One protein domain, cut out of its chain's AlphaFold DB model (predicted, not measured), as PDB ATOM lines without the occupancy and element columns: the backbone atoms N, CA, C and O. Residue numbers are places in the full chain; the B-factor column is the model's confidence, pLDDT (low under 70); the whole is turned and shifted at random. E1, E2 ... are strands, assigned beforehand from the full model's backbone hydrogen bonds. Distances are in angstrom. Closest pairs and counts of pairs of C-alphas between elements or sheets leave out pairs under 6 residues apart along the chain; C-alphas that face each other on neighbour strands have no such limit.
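What this domain is: This is residues 139 to 245 of the 245 residues of an uncharacterized protein of Dendrothele bispora (strain CBS 962.96) (UniProt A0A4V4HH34). The domain is a closed barrel of eight strands, E1 to E8, in which each strand is antiparallel to both of its neighbours. E4 and E7 bend in the barrel's wall, and two long loops, residues 183 to 194 and residues 224 to 237, link strands that are not neighbours. Round the ring run E1, E2, E3, E8, E5, E6, E7, E4 and back to E1. The printed part has 107 residues, with no named helix and eight named strands, E1 to E8 in order along the chain; its class is all strand. It is compact, with a radius of gyration of the C-alphas of 12.7 A, and spans 32 by 31 by 21 A.

Where its parts are: E1, residues 139 to 146, begins with C-alpha 139 at (604.624, 552.425, 485.685) and is 22.3 A long. E2 is residues 152 to 157 and E3 residues 162 to 167. E4, residues 174 to 182, is 21.7 A long and bends by 68 degrees at residue 177. E5 is residues 195 to 199 and E6 residues 204 to 209. E7, residues 215 to 223, is 23.2 A long and bends by 55 degrees at residue 218. E8, residues 238 to 244, is 19.9 A long and ends with C-alpha 244 at (615.046, 542.019, 495.123).

How they stand to each other: E1, E2 and E3 form a meander, each strand the antiparallel neighbour of the one before, and so do E5, E6 and E7. Hairpins are E1 and E2, with N 143 and O 156 at 2.8 A; E2 and E3, with N 155 and O 164 at 2.8 A; E5 and E6, with N 205 and O 198 at 2.7 A; and E6 and E7, with N 206 and O 219 at 2.8 A. E4 is beside E1, with N 144 and O 176 at 2.8 A, and on its other side E7, with N 181 and O 220 at 2.8 A. E1 to E4, E4 to E7 and E5 to E8 are Greek keys, a meander of three strands plus a fourth, the first strand neighbour to the last. E8 has staggered pairing: residues 238 to 240 with E5, N 197 and O 238 at 2.8 A, and residues 240 to 244 with E3, N 165 and O 241 at 2.9 A. E1 and E5 are apart, as are E4 and E8, for instance.

The domain as a whole: The C-alphas farthest apart, those of Thr 149 and Asp 214, are 34.5 A apart. The printed part has no cut and ends at the chain's last residue, 245. The links E4 to E5 and E7 to E8 are long. Mean pLDDT of the printed part is 82.8; residue 214 and residues 229 to 237 are under 70.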
ATOM      1  N   VAL A 139     605.250 553.661 486.166       85.00
ATOM      2  CA  VAL A 139     604.624 552.425 485.685       85.00
ATOM      3  C   VAL A 139     605.692 551.429 485.251       85.00
ATOM      4  O   VAL A 139     606.676 551.788 484.608       85.00
ATOM      5  N   THR A 140     605.499 550.162 485.597       86.00
ATOM      6  CA  THR A 140     606.284 549.039 485.082       86.00
ATOM      7  C   THR A 140     605.356 547.893 484.718       86.00
ATOM      8  O   THR A 140     604.223 547.805 485.184       86.00
ATOM      9  N   TYR A 141     605.844 546.985 483.891       89.31
ATOM     10  CA  TYR A 141     605.184 545.712 483.666       89.31
ATOM     11  C   TYR A 141     605.345 544.793 484.885       89.31
ATOM     12  O   TYR A 141     606.393 544.811 485.542       89.31
ATOM     13  N   GLY A 142     604.319 543.985 485.159       93.50
ATOM     14  CA  GLY A 142     604.341 542.959 486.192       93.50
ATOM     15  C   GLY A 142     603.772 541.619 485.728       93.50
ATOM     16  O   GLY A 142     602.848 541.564 484.916       93.50
ATOM     17  N   HIS A 143     604.300 540.531 486.284       96.75
ATOM     18  CA  HIS A 143     603.806 539.167 486.098       96.75
ATOM     19  C   HIS A 143     603.350 538.596 487.441       96.75
ATOM     20  O   HIS A 143     604.148 538.398 488.358       96.75
ATOM     21  N   LEU A 144     602.049 538.359 487.567       96.06
ATOM     22  CA  LEU A 144     601.414 537.780 488.740       96.06
ATOM     23  C   LEU A 144     601.229 536.275 488.549       96.06
ATOM     24  O   LEU A 144     600.537 535.835 487.630       96.06
ATOM     25  N   HIS A 145     601.807 535.498 489.458       95.88
ATOM     26  CA  HIS A 145     601.848 534.049 489.367       95.88
ATOM     27  C   HIS A 145     601.521 533.357 490.700       95.88
ATOM     28  O   HIS A 145     602.023 533.725 491.768       95.88
ATOM     29  N   LYS A 146     600.711 532.297 490.627       93.94
ATOM     30  CA  LYS A 146     600.437 531.324 491.690       93.94
ATOM     31  C   LYS A 146     600.037 529.980 491.076       93.94
ATOM     32  O   LYS A 146     599.081 529.893 490.312       93.94
ATOM     33  N   ASN A 147     600.695 528.907 491.505       93.12
ATOM     34  CA  ASN A 147     600.301 527.541 491.150       93.12
ATOM     35  C   ASN A 147     599.108 527.047 491.987       93.12
ATOM     36  O   ASN A 147     598.930 527.459 493.134       93.12
ATOM     37  N   THR A 148     598.331 526.098 491.455       89.31
ATOM     38  CA  THR A 148     597.178 525.484 492.155       89.31
ATOM     39  C   THR A 148     597.564 524.773 493.456       89.31
ATOM     40  O   THR A 148     596.765 524.692 494.384       89.31
ATOM     41  N   THR A 149     598.796 524.268 493.542       90.56
ATOM     42  CA  THR A 149     599.340 523.560 494.712       90.56
ATOM     43  C   THR A 149     600.113 524.466 495.674       90.56
ATOM     44  O   THR A 149     600.521 524.012 496.740       90.56
ATOM     45  N   SER A 150     600.329 525.734 495.311       91.56
ATOM     46  CA  SER A 150     601.065 526.712 496.114       91.56
ATOM     47  C   SER A 150     600.097 527.627 496.849       91.56
ATOM     48  O   SER A 150     599.141 528.126 496.258       91.56
ATOM     49  N   THR A 151     600.395 527.920 498.113       90.12
ATOM     50  CA  THR A 151     599.753 529.020 498.848       90.12
ATOM     51  C   THR A 151     600.470 530.350 498.627       90.12
ATOM     52  O   THR A 151     599.956 531.398 498.989       90.12
ATOM     53  N   GLN A 152     601.654 530.354 498.014       93.38
ATOM     54  CA  GLN A 152     602.399 531.578 497.747       93.38
ATOM     55  C   GLN A 152     602.012 532.165 496.388       93.38
ATOM     56  O   GLN A 152     602.190 531.510 495.356       93.38
ATOM     57  N   THR A 153     601.544 533.413 496.409       93.50
ATOM     58  CA  THR A 153     601.384 534.276 495.230       93.50
ATOM     59  C   THR A 153     602.608 535.168 495.090       93.50
ATOM     60  O   THR A 153     603.177 535.600 496.099       93.50
ATOM     61  N   ARG A 154     603.025 535.437 493.854       95.38
ATOM     62  CA  ARG A 154     604.173 536.291 493.543       95.38
ATOM     63  C   ARG A 154     603.816 537.276 492.441       95.38
ATOM     64  O   ARG A 154     603.309 536.856 491.409       95.38
ATOM     65  N   LEU A 155     604.116 538.551 492.648       96.31
ATOM     66  CA  LEU A 155     604.117 539.580 491.613       96.31
ATOM     67  C   LEU A 155     605.568 539.935 491.298       96.31
ATOM     68  O   LEU A 155     606.268 540.452 492.167       96.31
ATOM     69  N   MET A 156     606.013 539.646 490.082       96.44
ATOM     70  CA  MET A 156     607.367 539.919 489.597       96.44
ATOM     71  C   MET A 156     607.348 541.188 488.751       96.44
ATOM     72  O   MET A 156     606.576 541.284 487.802       96.44
ATOM     73  N   LEU A 157     608.174 542.166 489.109       91.19
ATOM     74  CA  LEU A 157     608.360 543.443 488.422       91.19
ATOM     75  C   LEU A 157     609.786 543.478 487.848       91.19
ATOM     76  O   LEU A 157     610.611 544.311 488.235       91.19
ATOM     77  N   ASP A 158     610.090 542.532 486.956       85.06
ATOM     78  CA  ASP A 158     611.438 542.293 486.414       85.06
ATOM     79  C   ASP A 158     612.153 543.554 485.899       85.06
ATOM     80  O   ASP A 158     613.335 543.713 486.214       85.06
ATOM     81  N   PRO A 159     611.493 544.497 485.188       81.88
ATOM     82  CA  PRO A 159     612.176 545.687 484.675       81.88
ATOM     83  C   PRO A 159     612.791 546.575 485.762       81.88
ATOM     84  O   PRO A 159     613.726 547.323 485.484       81.88
ATOM     85  N   ILE A 160     612.273 546.496 486.991       81.31
ATOM     86  CA  ILE A 160     612.776 547.253 488.140       81.31
ATOM     87  C   ILE A 160     613.452 546.358 489.190       81.31
ATOM     88  O   ILE A 160     613.807 546.843 490.264       81.31
ATOM     89  N   GLY A 161     613.636 545.062 488.901       84.06
ATOM     90  CA  GLY A 161     614.311 544.108 489.785       84.06
ATOM     91  C   GLY A 161     613.627 543.953 491.145       84.06
ATOM     92  O   GLY A 161     614.298 543.948 492.179       84.06
ATOM     93  N   ARG A 162     612.288 543.915 491.176       91.38
ATOM     94  CA  ARG A 162     611.500 543.796 492.416       91.38
ATOM     95  C   ARG A 162     610.459 542.697 492.317       91.38
ATOM     96  O   ARG A 162     609.832 542.531 491.282       91.38
ATOM     97  N   GLN A 163     610.208 542.004 493.423       93.88
ATOM     98  CA  GLN A 163     609.080 541.080 493.556       93.88
ATOM     99  C   GLN A 163     608.334 541.288 494.875       93.88
ATOM    100  O   GLN A 163     608.959 541.506 495.914       93.88
ATOM    101  N   ALA A 164     607.011 541.147 494.851       93.75
ATOM    102  CA  ALA A 164     606.182 541.008 496.045       93.75
ATOM    103  C   ALA A 164     605.697 539.567 496.184       93.75
ATOM    104  O   ALA A 164     605.280 538.944 495.209       93.75
ATOM    105  N   THR A 165     605.695 539.039 497.407       93.56
ATOM    106  CA  THR A 165     605.142 537.710 497.708       93.56
ATOM    107  C   THR A 165     604.180 537.765 498.883       93.56
ATOM    108  O   THR A 165     604.499 538.410 499.879       93.56
ATOM    109  N   TRP A 166     603.059 537.053 498.804       92.12
ATOM    110  CA  TRP A 166     602.088 536.919 499.898       92.12
ATOM    111  C   TRP A 166     601.414 535.547 499.889       92.12
ATOM    112  O   TRP A 166     601.500 534.800 498.908       92.12
ATOM    113  N   THR A 167     600.739 535.218 500.989       89.50
ATOM    114  CA  THR A 167     599.971 533.975 501.123       89.50
ATOM    115  C   THR A 167     598.539 534.165 500.621       89.50
ATOM    116  O   THR A 167     597.855 535.117 500.989       89.50
ATOM    117  N   ASN A 168     598.086 533.244 499.780       86.62
ATOM    118  CA  ASN A 168     596.734 533.113 499.262       86.62
ATOM    119  C   ASN A 168     596.358 531.624 499.293       86.62
ATOM    120  O   ASN A 168     596.877 530.831 498.506       86.62
ATOM    121  N   ASP A 169     595.451 531.260 500.194       83.94
ATOM    122  CA  ASP A 169     595.061 529.866 500.432       83.94
ATOM    123  C   ASP A 169     593.989 529.350 499.458       83.94
ATOM    124  O   ASP A 169     593.599 528.179 499.527       83.94
ATOM    125  N   LYS A 170     593.491 530.195 498.543       82.81
ATOM    126  CA  LYS A 170     592.523 529.756 497.533       82.81
ATOM    127  C   LYS A 170     593.196 528.786 496.542       82.81
ATOM    128  O   LYS A 170     594.406 528.850 496.323       82.81
ATOM    129  N   LYS A 171     592.458 527.824 495.974       85.25
ATOM    130  CA  LYS A 171     593.038 526.698 495.196       85.25
ATOM    131  C   LYS A 171     593.275 527.013 493.718       85.25
ATOM    132  O   LYS A 171     593.873 526.212 493.000       85.25
ATOM    133  N   GLU A 172     592.817 528.163 493.255       87.31
ATOM    134  CA  GLU A 172     592.923 528.594 491.870       87.31
ATOM    135  C   GLU A 172     594.377 528.937 491.529       87.31
ATOM    136  O   GLU A 172     595.152 529.412 492.371       87.31
ATOM    137  N   SER A 173     594.754 528.671 490.279       90.81
ATOM    138  CA  SER A 173     595.998 529.197 489.727       90.81
ATOM    139  C   SER A 173     595.797 530.631 489.258       90.81
ATOM    140  O   SER A 173     594.695 531.034 488.888       90.81
ATOM    141  N   ILE A 174     596.879 531.398 489.291       92.00
ATOM    142  CA  ILE A 174     596.957 532.741 488.730       92.00
ATOM    143  C   ILE A 174     598.181 532.746 487.828       92.00
ATOM    144  O   ILE A 174     599.266 532.373 488.266       92.00
ATOM    145  N   ASP A 175     598.003 533.142 486.578       94.44
ATOM    146  CA  ASP A 175     599.104 533.363 485.650       94.44
ATOM    147  C   ASP A 175     598.694 534.488 484.707       94.44
ATOM    148  O   ASP A 175     597.971 534.281 483.734       94.44
ATOM    149  N   THR A 176     599.038 535.716 485.081       93.44
ATOM    150  CA  THR A 176     598.625 536.902 484.336       93.44
ATOM    151  C   THR A 176     599.691 537.963 484.356       93.44
ATOM    152  O   THR A 176     600.409 538.170 485.330       93.44
ATOM    153  N   ILE A 177     599.722 538.704 483.271       93.31
ATOM    154  CA  ILE A 177     600.575 539.858 483.084       93.31
ATOM    155  C   ILE A 177     599.738 541.123 483.277       93.31
ATOM    156  O   ILE A 177     598.507 541.049 483.241       93.31
ATOM    157  N   GLY A 178     600.374 542.262 483.511       89.31
ATOM    158  CA  GLY A 178     599.653 543.508 483.738       89.31
ATOM    159  C   GLY A 178     600.556 544.706 483.970       89.31
ATOM    160  O   GLY A 178     601.785 544.609 483.900       89.31
ATOM    161  N   SER A 179     599.926 545.831 484.279       89.44
ATOM    162  CA  SER A 179     600.603 547.091 484.576       89.44
ATOM    163  C   SER A 179     600.660 547.314 486.083       89.44
ATOM    164  O   SER A 179     599.659 547.164 486.782       89.44
ATOM    165  N   PHE A 180     601.833 547.682 486.588       90.69
ATOM    166  CA  PHE A 180     602.054 548.058 487.977       90.69
ATOM    167  C   PHE A 180     602.363 549.547 488.082       90.69
ATOM    168  O   PHE A 180     603.369 550.006 487.545       90.69
ATOM    169  N   TYR A 181     601.522 550.277 488.801       86.19
ATOM    170  CA  TYR A 181     601.649 551.711 489.041       86.19
ATOM    171  C   TYR A 181     602.140 551.946 490.466       86.19
ATOM    172  O   TYR A 181     601.627 551.330 491.397       86.19
ATOM    173  N   PHE A 182     603.123 552.820 490.662       87.31
ATOM    174  CA  PHE A 182     603.750 553.064 491.963       87.31
ATOM    175  C   PHE A 182     604.313 554.471 492.084       87.31
ATOM    176  O   PHE A 182     604.675 555.071 491.086       87.31
ATOM    177  N   ASN A 183     604.440 554.992 493.302       74.44
ATOM    178  CA  ASN A 183     604.821 556.393 493.503       74.44
ATOM    179  C   ASN A 183     606.343 556.639 493.483       74.44
ATOM    180  O   ASN A 183     606.840 557.638 492.973       74.44
ATOM    181  N   ALA A 184     607.132 555.743 494.071       80.62
ATOM    182  CA  ALA A 184     608.579 555.904 494.075       80.62
ATOM    183  C   ALA A 184     609.295 554.561 494.159       80.62
ATOM    184  O   ALA A 184     608.899 553.674 494.909       80.62
ATOM    185  N   MET A 185     610.428 554.438 493.461       76.94
ATOM    186  CA  MET A 185     611.300 553.261 493.587       76.94
ATOM    187  C   MET A 185     611.782 553.044 495.029       76.94
ATOM    188  O   MET A 185     612.027 551.910 495.440       76.94
ATOM    189  N   SER A 186     611.889 554.127 495.809       81.62
ATOM    190  CA  SER A 186     612.230 554.089 497.233       81.62
ATOM    191  C   SER A 186     611.185 553.390 498.101       81.62
ATOM    192  O   SER A 186     611.481 553.095 499.251       81.62
ATOM    193  N   ASP A 187     609.985 553.125 497.583       82.50
ATOM    194  CA  ASP A 187     608.919 552.461 498.335       82.50
ATOM    195  C   ASP A 187     609.047 550.926 498.292       82.50
ATOM    196  O   ASP A 187     608.445 550.228 499.108       82.50
ATOM    197  N   PHE A 188     609.896 550.385 497.409       81.56
ATOM    198  CA  PHE A 188     610.189 548.951 497.304       81.56
ATOM    199  C   PHE A 188     611.449 548.559 498.073       81.56
ATOM    200  O   PHE A 188     612.411 548.030 497.502       81.56
ATOM    201  N   VAL A 189     611.473 548.829 499.376       80.38
ATOM    202  CA  VAL A 189     612.586 548.392 500.223       80.38
ATOM    203  C   VAL A 189     612.417 546.902 500.529       80.38
ATOM    204  O   VAL A 189     611.411 546.470 501.102       80.38
ATOM    205  N   ALA A 190     613.394 546.091 500.127       82.06
ATOM    206  CA  ALA A 190     613.391 544.661 500.409       82.06
ATOM    207  C   ALA A 190     613.337 544.405 501.925       82.06
ATOM    208  O   ALA A 190     614.017 545.064 502.710       82.06
ATOM    209  N   GLY A 191     612.504 543.451 502.344       76.44
ATOM    210  CA  GLY A 191     612.324 543.129 503.763       76.44
ATOM    211  C   GLY A 191     611.534 544.166 504.572       76.44
ATOM    212  O   GLY A 191     611.494 544.054 505.796       76.44
ATOM    213  N   THR A 192     610.882 545.143 503.925       78.50
ATOM    214  CA  THR A 192     609.966 546.071 504.610       78.50
ATOM    215  C   THR A 192     608.897 545.300 505.375       78.50
ATOM    216  O   THR A 192     608.147 544.508 504.798       78.50
ATOM    217  N   ALA A 193     608.831 545.535 506.684       73.62
ATOM    218  CA  ALA A 193     607.811 544.961 507.545       73.62
ATOM    219  C   ALA A 193     606.443 545.610 507.286       73.62
ATOM    220  O   ALA A 193     606.352 546.774 506.898       73.62
ATOM    221  N   ASN A 194     605.378 544.857 507.567       81.81
ATOM    222  CA  ASN A 194     603.993 545.333 507.542       81.81
ATOM    223  C   ASN A 194     603.506 545.846 506.179       81.81
ATOM    224  O   ASN A 194     602.655 546.735 506.117       81.81
ATOM    225  N   VAL A 195     604.027 545.282 505.089       86.56
ATOM    226  CA  VAL A 195     603.420 545.465 503.772       86.56
ATOM    227  C   VAL A 195     602.205 544.560 503.675       86.56
ATOM    228  O   VAL A 195     602.226 543.413 504.121       86.56
ATOM    229  N   VAL A 196     601.140 545.082 503.097       85.81
ATOM    230  CA  VAL A 196     599.858 544.416 502.962       85.81
ATOM    231  C   VAL A 196     599.460 544.438 501.496       85.81
ATOM    232  O   VAL A 196     599.560 545.478 500.850       85.81
ATOM    233  N   ALA A 197     599.029 543.292 500.980       86.94
ATOM    234  CA  ALA A 197     598.373 543.169 499.689       86.94
ATOM    235  C   ALA A 197     596.858 543.055 499.908       86.94
ATOM    236  O   ALA A 197     596.388 542.142 500.590       86.94
ATOM    237  N   ASP A 198     596.106 543.971 499.315       80.75
ATOM    238  CA  ASP A 198     594.652 543.905 499.170       80.75
ATOM    239  C   ASP A 198     594.347 543.601 497.700       80.75
ATOM    240  O   ASP A 198     594.803 544.319 496.812       80.75
ATOM    241  N   TYR A 199     593.642 542.508 497.410       81.25
ATOM    242  CA  TYR A 199     593.412 542.075 496.031       81.25
ATOM    243  C   TYR A 199     591.980 541.627 495.780       81.25
ATOM    244  O   TYR A 199     591.435 540.820 496.510       81.25
ATOM    245  N   ASN A 200     591.375 542.075 494.689       75.62
ATOM    246  CA  ASN A 200     590.055 541.612 494.257       75.62
ATOM    247  C   ASN A 200     590.148 541.019 492.841       75.62
ATOM    248  O   ASN A 200     591.226 540.623 492.403       75.62
ATOM    249  N   LYS A 201     589.024 540.904 492.123       78.56
ATOM    250  CA  LYS A 201     589.029 540.371 490.751       78.56
ATOM    251  C   LYS A 201     589.725 541.306 489.755       78.56
ATOM    252  O   LYS A 201     590.111 540.858 488.685       78.56
ATOM    253  N   GLU A 202     589.894 542.577 490.096       75.88
ATOM    254  CA  GLU A 202     590.301 543.633 489.170       75.88
ATOM    255  C   GLU A 202     591.710 544.160 489.441       75.88
ATOM    256  O   GLU A 202     592.321 544.727 488.543       75.88
ATOM    257  N   ARG A 203     592.246 544.004 490.660       81.25
ATOM    258  CA  ARG A 203     593.549 544.577 491.033       81.25
ATOM    259  C   ARG A 203     594.214 543.907 492.232       81.25
ATOM    260  O   ARG A 203     593.564 543.211 493.009       81.25
ATOM    261  N   VAL A 204     595.500 544.209 492.419       87.00
ATOM    262  CA  VAL A 204     596.261 543.993 493.665       87.00
ATOM    263  C   VAL A 204     596.861 545.325 494.112       87.00
ATOM    264  O   VAL A 204     597.763 545.839 493.459       87.00
ATOM    265  N   ALA A 205     596.385 545.893 495.214       83.25
ATOM    266  CA  ALA A 205     596.915 547.109 495.821       83.25
ATOM    267  C   ALA A 205     597.859 546.776 496.986       83.25
ATOM    268  O   ALA A 205     597.603 545.858 497.765       83.25
ATOM    269  N   PHE A 206     598.949 547.532 497.109       88.19
ATOM    270  CA  PHE A 206     599.957 547.359 498.148       88.19
ATOM    271  C   PHE A 206     600.034 548.588 499.048       88.19
ATOM    272  O   PHE A 206     600.177 549.716 498.568       88.19
ATOM    273  N   TYR A 207     600.027 548.343 500.354       84.12
ATOM    274  CA  TYR A 207     600.130 549.365 501.390       84.12
ATOM    275  C   TYR A 207     601.209 548.992 502.405       84.12
ATOM    276  O   TYR A 207     601.409 547.816 502.697       84.12
ATOM    277  N   GLN A 208     601.895 549.978 502.971       86.62
ATOM    278  CA  GLN A 208     602.758 549.815 504.138       86.62
ATOM    279  C   GLN A 208     602.035 550.365 505.366       86.62
ATOM    280  O   GLN A 208     601.673 551.541 505.376       86.62
ATOM    281  N   LYS A 209     601.880 549.567 506.426       81.12
ATOM    282  CA  LYS A 209     601.400 550.100 507.709       81.12
ATOM    283  C   LYS A 209     602.504 550.912 508.382       81.12
ATOM    284  O   LYS A 209     603.570 550.370 508.681       81.12
ATOM    285  N   ILE A 210     602.243 552.196 508.615       80.94
ATOM    286  CA  ILE A 210     603.158 553.132 509.293       80.94
ATOM    287  C   ILE A 210     602.740 553.336 510.761       80.94
ATOM    288  O   ILE A 210     603.583 553.632 511.605       80.94
ATOM    289  N   GLY A 211     601.468 553.092 511.086       73.06
ATOM    290  CA  GLY A 211     600.912 553.141 512.441       73.06
ATOM    291  C   GLY A 211     599.802 552.106 512.647       73.06
ATOM    292  O   GLY A 211     599.643 551.195 511.835       73.06
ATOM    293  N   SER A 212     599.037 552.230 513.739       70.44
ATOM    294  CA  SER A 212     597.864 551.372 513.988       70.44
ATOM    295  C   SER A 212     596.765 551.579 512.949       70.44
ATOM    296  O   SER A 212     596.147 550.603 512.530       70.44
ATOM    297  N   ASP A 213     596.592 552.829 512.514       71.25
ATOM    298  CA  ASP A 213     595.514 553.268 511.621       71.25
ATOM    299  C   ASP A 213     596.034 554.005 510.371       71.25
ATOM    300  O   ASP A 213     595.253 554.362 509.495       71.25
ATOM    301  N   ASP A 214     597.356 554.195 510.268       67.38
ATOM    302  CA  ASP A 214     597.997 554.896 509.153       67.38
ATOM    303  C   ASP A 214     598.633 553.912 508.166       67.38
ATOM    304  O   ASP A 214     599.506 553.106 508.519       67.38
ATOM    305  N   GLU A 215     598.243 554.037 506.899       74.38
ATOM    306  CA  GLU A 215     598.749 553.240 505.786       74.38
ATOM    307  C   GLU A 215     599.301 554.148 504.680       74.38
ATOM    308  O   GLU A 215     598.699 555.153 504.304       74.38
ATOM    309  N   LYS A 216     600.458 553.779 504.128       80.81
ATOM    310  CA  LYS A 216     601.041 554.419 502.947       80.81
ATOM    311  C   LYS A 216     600.826 553.537 501.733       80.81
ATOM    312  O   LYS A 216     601.291 552.399 501.705       80.81
ATOM    313  N   PHE A 217     600.179 554.081 500.711       77.88
ATOM    314  CA  PHE A 217     600.073 553.429 499.413       77.88
ATOM    315  C   PHE A 217     601.454 553.288 498.756       77.88
ATOM    316  O   PHE A 217     602.212 554.255 498.684       77.88
ATOM    317  N   ILE A 218     601.772 552.080 498.289       86.38
ATOM    318  CA  ILE A 218     603.022 551.759 497.584       86.38
ATOM    319  C   ILE A 218     602.765 551.704 496.078       86.38
ATOM    320  O   ILE A 218     603.505 552.293 495.289       86.38
ATOM    321  N   GLY A 219     601.718 550.983 495.678       85.81
ATOM    322  CA  GLY A 219     601.396 550.781 494.275       85.81
ATOM    323  C   GLY A 219     600.236 549.821 494.051       85.81
ATOM    324  O   GLY A 219     599.735 549.192 494.983       85.81
ATOM    325  N   VAL A 220     599.809 549.710 492.800       87.06
ATOM    326  CA  VAL A 220     598.689 548.873 492.372       87.06
ATOM    327  C   VAL A 220     599.022 548.142 491.079       87.06
ATOM    328  O   VAL A 220     599.544 548.720 490.129       87.06
ATOM    329  N   PHE A 221     598.709 546.853 491.052       90.69
ATOM    330  CA  PHE A 221     598.774 545.998 489.880       90.69
ATOM    331  C   PHE A 221     597.387 545.854 489.260       90.69
ATOM    332  O   PHE A 221     596.466 545.399 489.942       90.69
ATOM    333  N   TYR A 222     597.272 546.155 487.971       84.81
ATOM    334  CA  TYR A 222     596.100 545.850 487.159       84.81
ATOM    335  C   TYR A 222     596.445 544.714 486.189       84.81
ATOM    336  O   TYR A 222     597.250 544.920 485.274       84.81
ATOM    337  N   PRO A 223     595.900 543.503 486.396       86.88
ATOM    338  CA  PRO A 223     596.100 542.382 485.495       86.88
ATOM    339  C   PRO A 223     595.321 542.581 484.190       86.88
ATOM    340  O   PRO A 223     594.222 543.127 484.178       86.88
ATOM    341  N   ASN A 224     595.851 542.044 483.092       84.31
ATOM    342  CA  ASN A 224     595.189 542.071 481.784       84.31
ATOM    343  C   ASN A 224     593.978 541.123 481.699       84.31
ATOM    344  O   ASN A 224     593.210 541.188 480.740       84.31
ATOM    345  N   ILE A 225     593.820 540.222 482.673       83.75
ATOM    346  CA  ILE A 225     592.653 539.351 482.834       83.75
ATOM    347  C   ILE A 225     592.177 539.385 484.287       83.75
ATOM    348  O   ILE A 225     592.983 539.495 485.211       83.75
ATOM    349  N   ALA A 226     590.864 539.259 484.496       78.50
ATOM    350  CA  ALA A 226     590.288 539.251 485.837       78.50
ATOM    351  C   ALA A 226     590.872 538.114 486.695       78.50
ATOM    352  O   ALA A 226     591.001 536.972 486.243       78.50
ATOM    353  N   LEU A 227     591.205 538.415 487.951       81.56
ATOM    354  CA  LEU A 227     591.747 537.434 488.880       81.56
ATOM    355  C   LEU A 227     590.645 536.465 489.323       81.56
ATOM    356  O   LEU A 227     589.596 536.900 489.802       81.56
ATOM    357  N   PRO A 228     590.896 535.146 489.279       73.00
ATOM    358  CA  PRO A 228     589.917 534.142 489.696       73.00
ATOM    359  C   PRO A 228     589.623 534.170 491.208       73.00
ATOM    360  O   PRO A 228     588.694 533.515 491.668       73.00
ATOM    361  N   ALA A 229     590.408 534.925 491.983       59.78
ATOM    362  CA  ALA A 229     590.482 534.850 493.439       59.78
ATOM    363  C   ALA A 229     589.849 536.039 494.195       59.78
ATOM    364  O   ALA A 229     589.927 536.060 495.424       59.78
ATOM    365  N   GLY A 230     589.218 537.015 493.536       54.12
ATOM    366  CA  GLY A 230     588.568 538.123 494.246       54.12
ATOM    367  C   GLY A 230     587.173 537.760 494.749       54.12
ATOM    368  O   GLY A 230     586.353 537.284 493.972       54.12
ATOM    369  N   ASP A 231     586.884 537.984 496.031       52.38
ATOM    370  CA  ASP A 231     585.491 538.174 496.453       52.38
ATOM    371  C   ASP A 231     585.018 539.534 495.919       52.38
ATOM    372  O   ASP A 231     585.800 540.486 495.891       52.38
ATOM    373  N   ASP A 232     583.757 539.640 495.481       50.78
ATOM    374  CA  ASP A 232     583.199 540.888 494.918       50.78
ATOM    375  C   ASP A 232     583.190 542.041 495.945       50.78
ATOM    376  O   ASP A 232     583.094 543.210 495.586       50.78
ATOM    377  N   ASN A 233     583.358 541.710 497.229       42.69
ATOM    378  CA  ASN A 233     583.495 542.636 498.341       42.69
ATOM    379  C   ASN A 233     584.879 542.432 498.972       42.69
ATOM    380  O   ASN A 233     585.081 541.390 499.589       42.69
ATOM    381  N   HIS A 234     585.797 543.393 498.794       44.56
ATOM    382  CA  HIS A 234     587.113 543.539 499.455       44.56
ATOM    383  C   HIS A 234     587.757 542.246 499.995       44.56
ATOM    384  O   HIS A 234     587.348 541.727 501.039       44.56
ATOM    385  N   ALA A 235     588.832 541.757 499.366       51.91
ATOM    386  CA  ALA A 235     589.577 540.676 500.000       51.91
ATOM    387  C   ALA A 235     590.179 541.148 501.321       51.91
ATOM    388  O   ALA A 235     590.591 542.293 501.495       51.91
ATOM    389  N   LYS A 236     590.238 540.224 502.278       59.34
ATOM    390  CA  LYS A 236     590.926 540.472 503.539       59.34
ATOM    391  C   LYS A 236     592.391 540.809 503.227       59.34
ATOM    392  O   LYS A 236     593.040 539.995 502.567       59.34
ATOM    393  N   PRO A 237     592.913 541.946 503.711       67.00
ATOM    394  CA  PRO A 237     594.292 542.322 503.462       67.00
ATOM    395  C   PRO A 237     595.243 541.252 504.018       67.00
ATOM    396  O   PRO A 237     595.069 540.786 505.147       67.00
ATOM    397  N   VAL A 238     596.238 540.844 503.231       80.56
ATOM    398  CA  VAL A 238     597.215 539.811 503.610       80.56
ATOM    399  C   VAL A 238     598.617 540.385 503.676       80.56
ATOM    400  O   VAL A 238     598.987 541.236 502.873       80.56
ATOM    401  N   THR A 239     599.430 539.904 504.611       86.69
ATOM    402  CA  THR A 239     600.825 540.342 504.711       86.69
ATOM    403  C   THR A 239     601.596 539.947 503.453       86.69
ATOM    404  O   THR A 239     601.636 538.775 503.069       86.69
ATOM    405  N   ALA A 240     602.238 540.934 502.839       86.56
ATOM    406  CA  ALA A 240     603.123 540.785 501.700       86.56
ATOM    407  C   ALA A 240     604.569 541.119 502.089       86.56
ATOM    408  O   ALA A 240     604.854 541.727 503.121       86.56
ATOM    409  N   THR A 241     605.515 540.692 501.266       89.69
ATOM    410  CA  THR A 241     606.944 540.963 501.456       89.69
ATOM    411  C   THR A 241     607.576 541.313 500.123       89.69
ATOM    412  O   THR A 241     607.440 540.546 499.169       89.69
ATOM    413  N   TRP A 242     608.295 542.435 500.080       89.62
ATOM    414  CA  TRP A 242     609.123 542.821 498.941       89.62
ATOM    415  C   TRP A 242     610.502 542.172 499.013       89.62
ATOM    416  O   TRP A 242     611.100 542.075 500.090       89.62
ATOM    417  N   LYS A 243     611.021 541.759 497.860       88.81
ATOM    418  CA  LYS A 243     612.383 541.253 497.685       88.81
ATOM    419  C   LYS A 243     612.984 541.812 496.402       88.81
ATOM    420  O   LYS A 243     612.254 542.128 495.461       88.81
ATOM    421  N   ASP A 244     614.306 541.875 496.372       86.00
ATOM    422  CA  ASP A 244     615.046 542.019 495.123       86.00
ATOM    423  C   ASP A 244     614.929 540.722 494.297       86.00
ATOM    424  O   ASP A 244     614.665 539.640 494.850       86.00
ATOM    425  N   ILE A 245     615.054 540.853 492.976       78.81
ATOM    426  CA  ILE A 245     615.169 539.737 492.025       78.81
ATOM    427  C   ILE A 245     616.631 539.611 491.603       78.81
ATOM    428  O   ILE A 245     617.239 540.666 491.314       78.81
TER     429      ILE A 245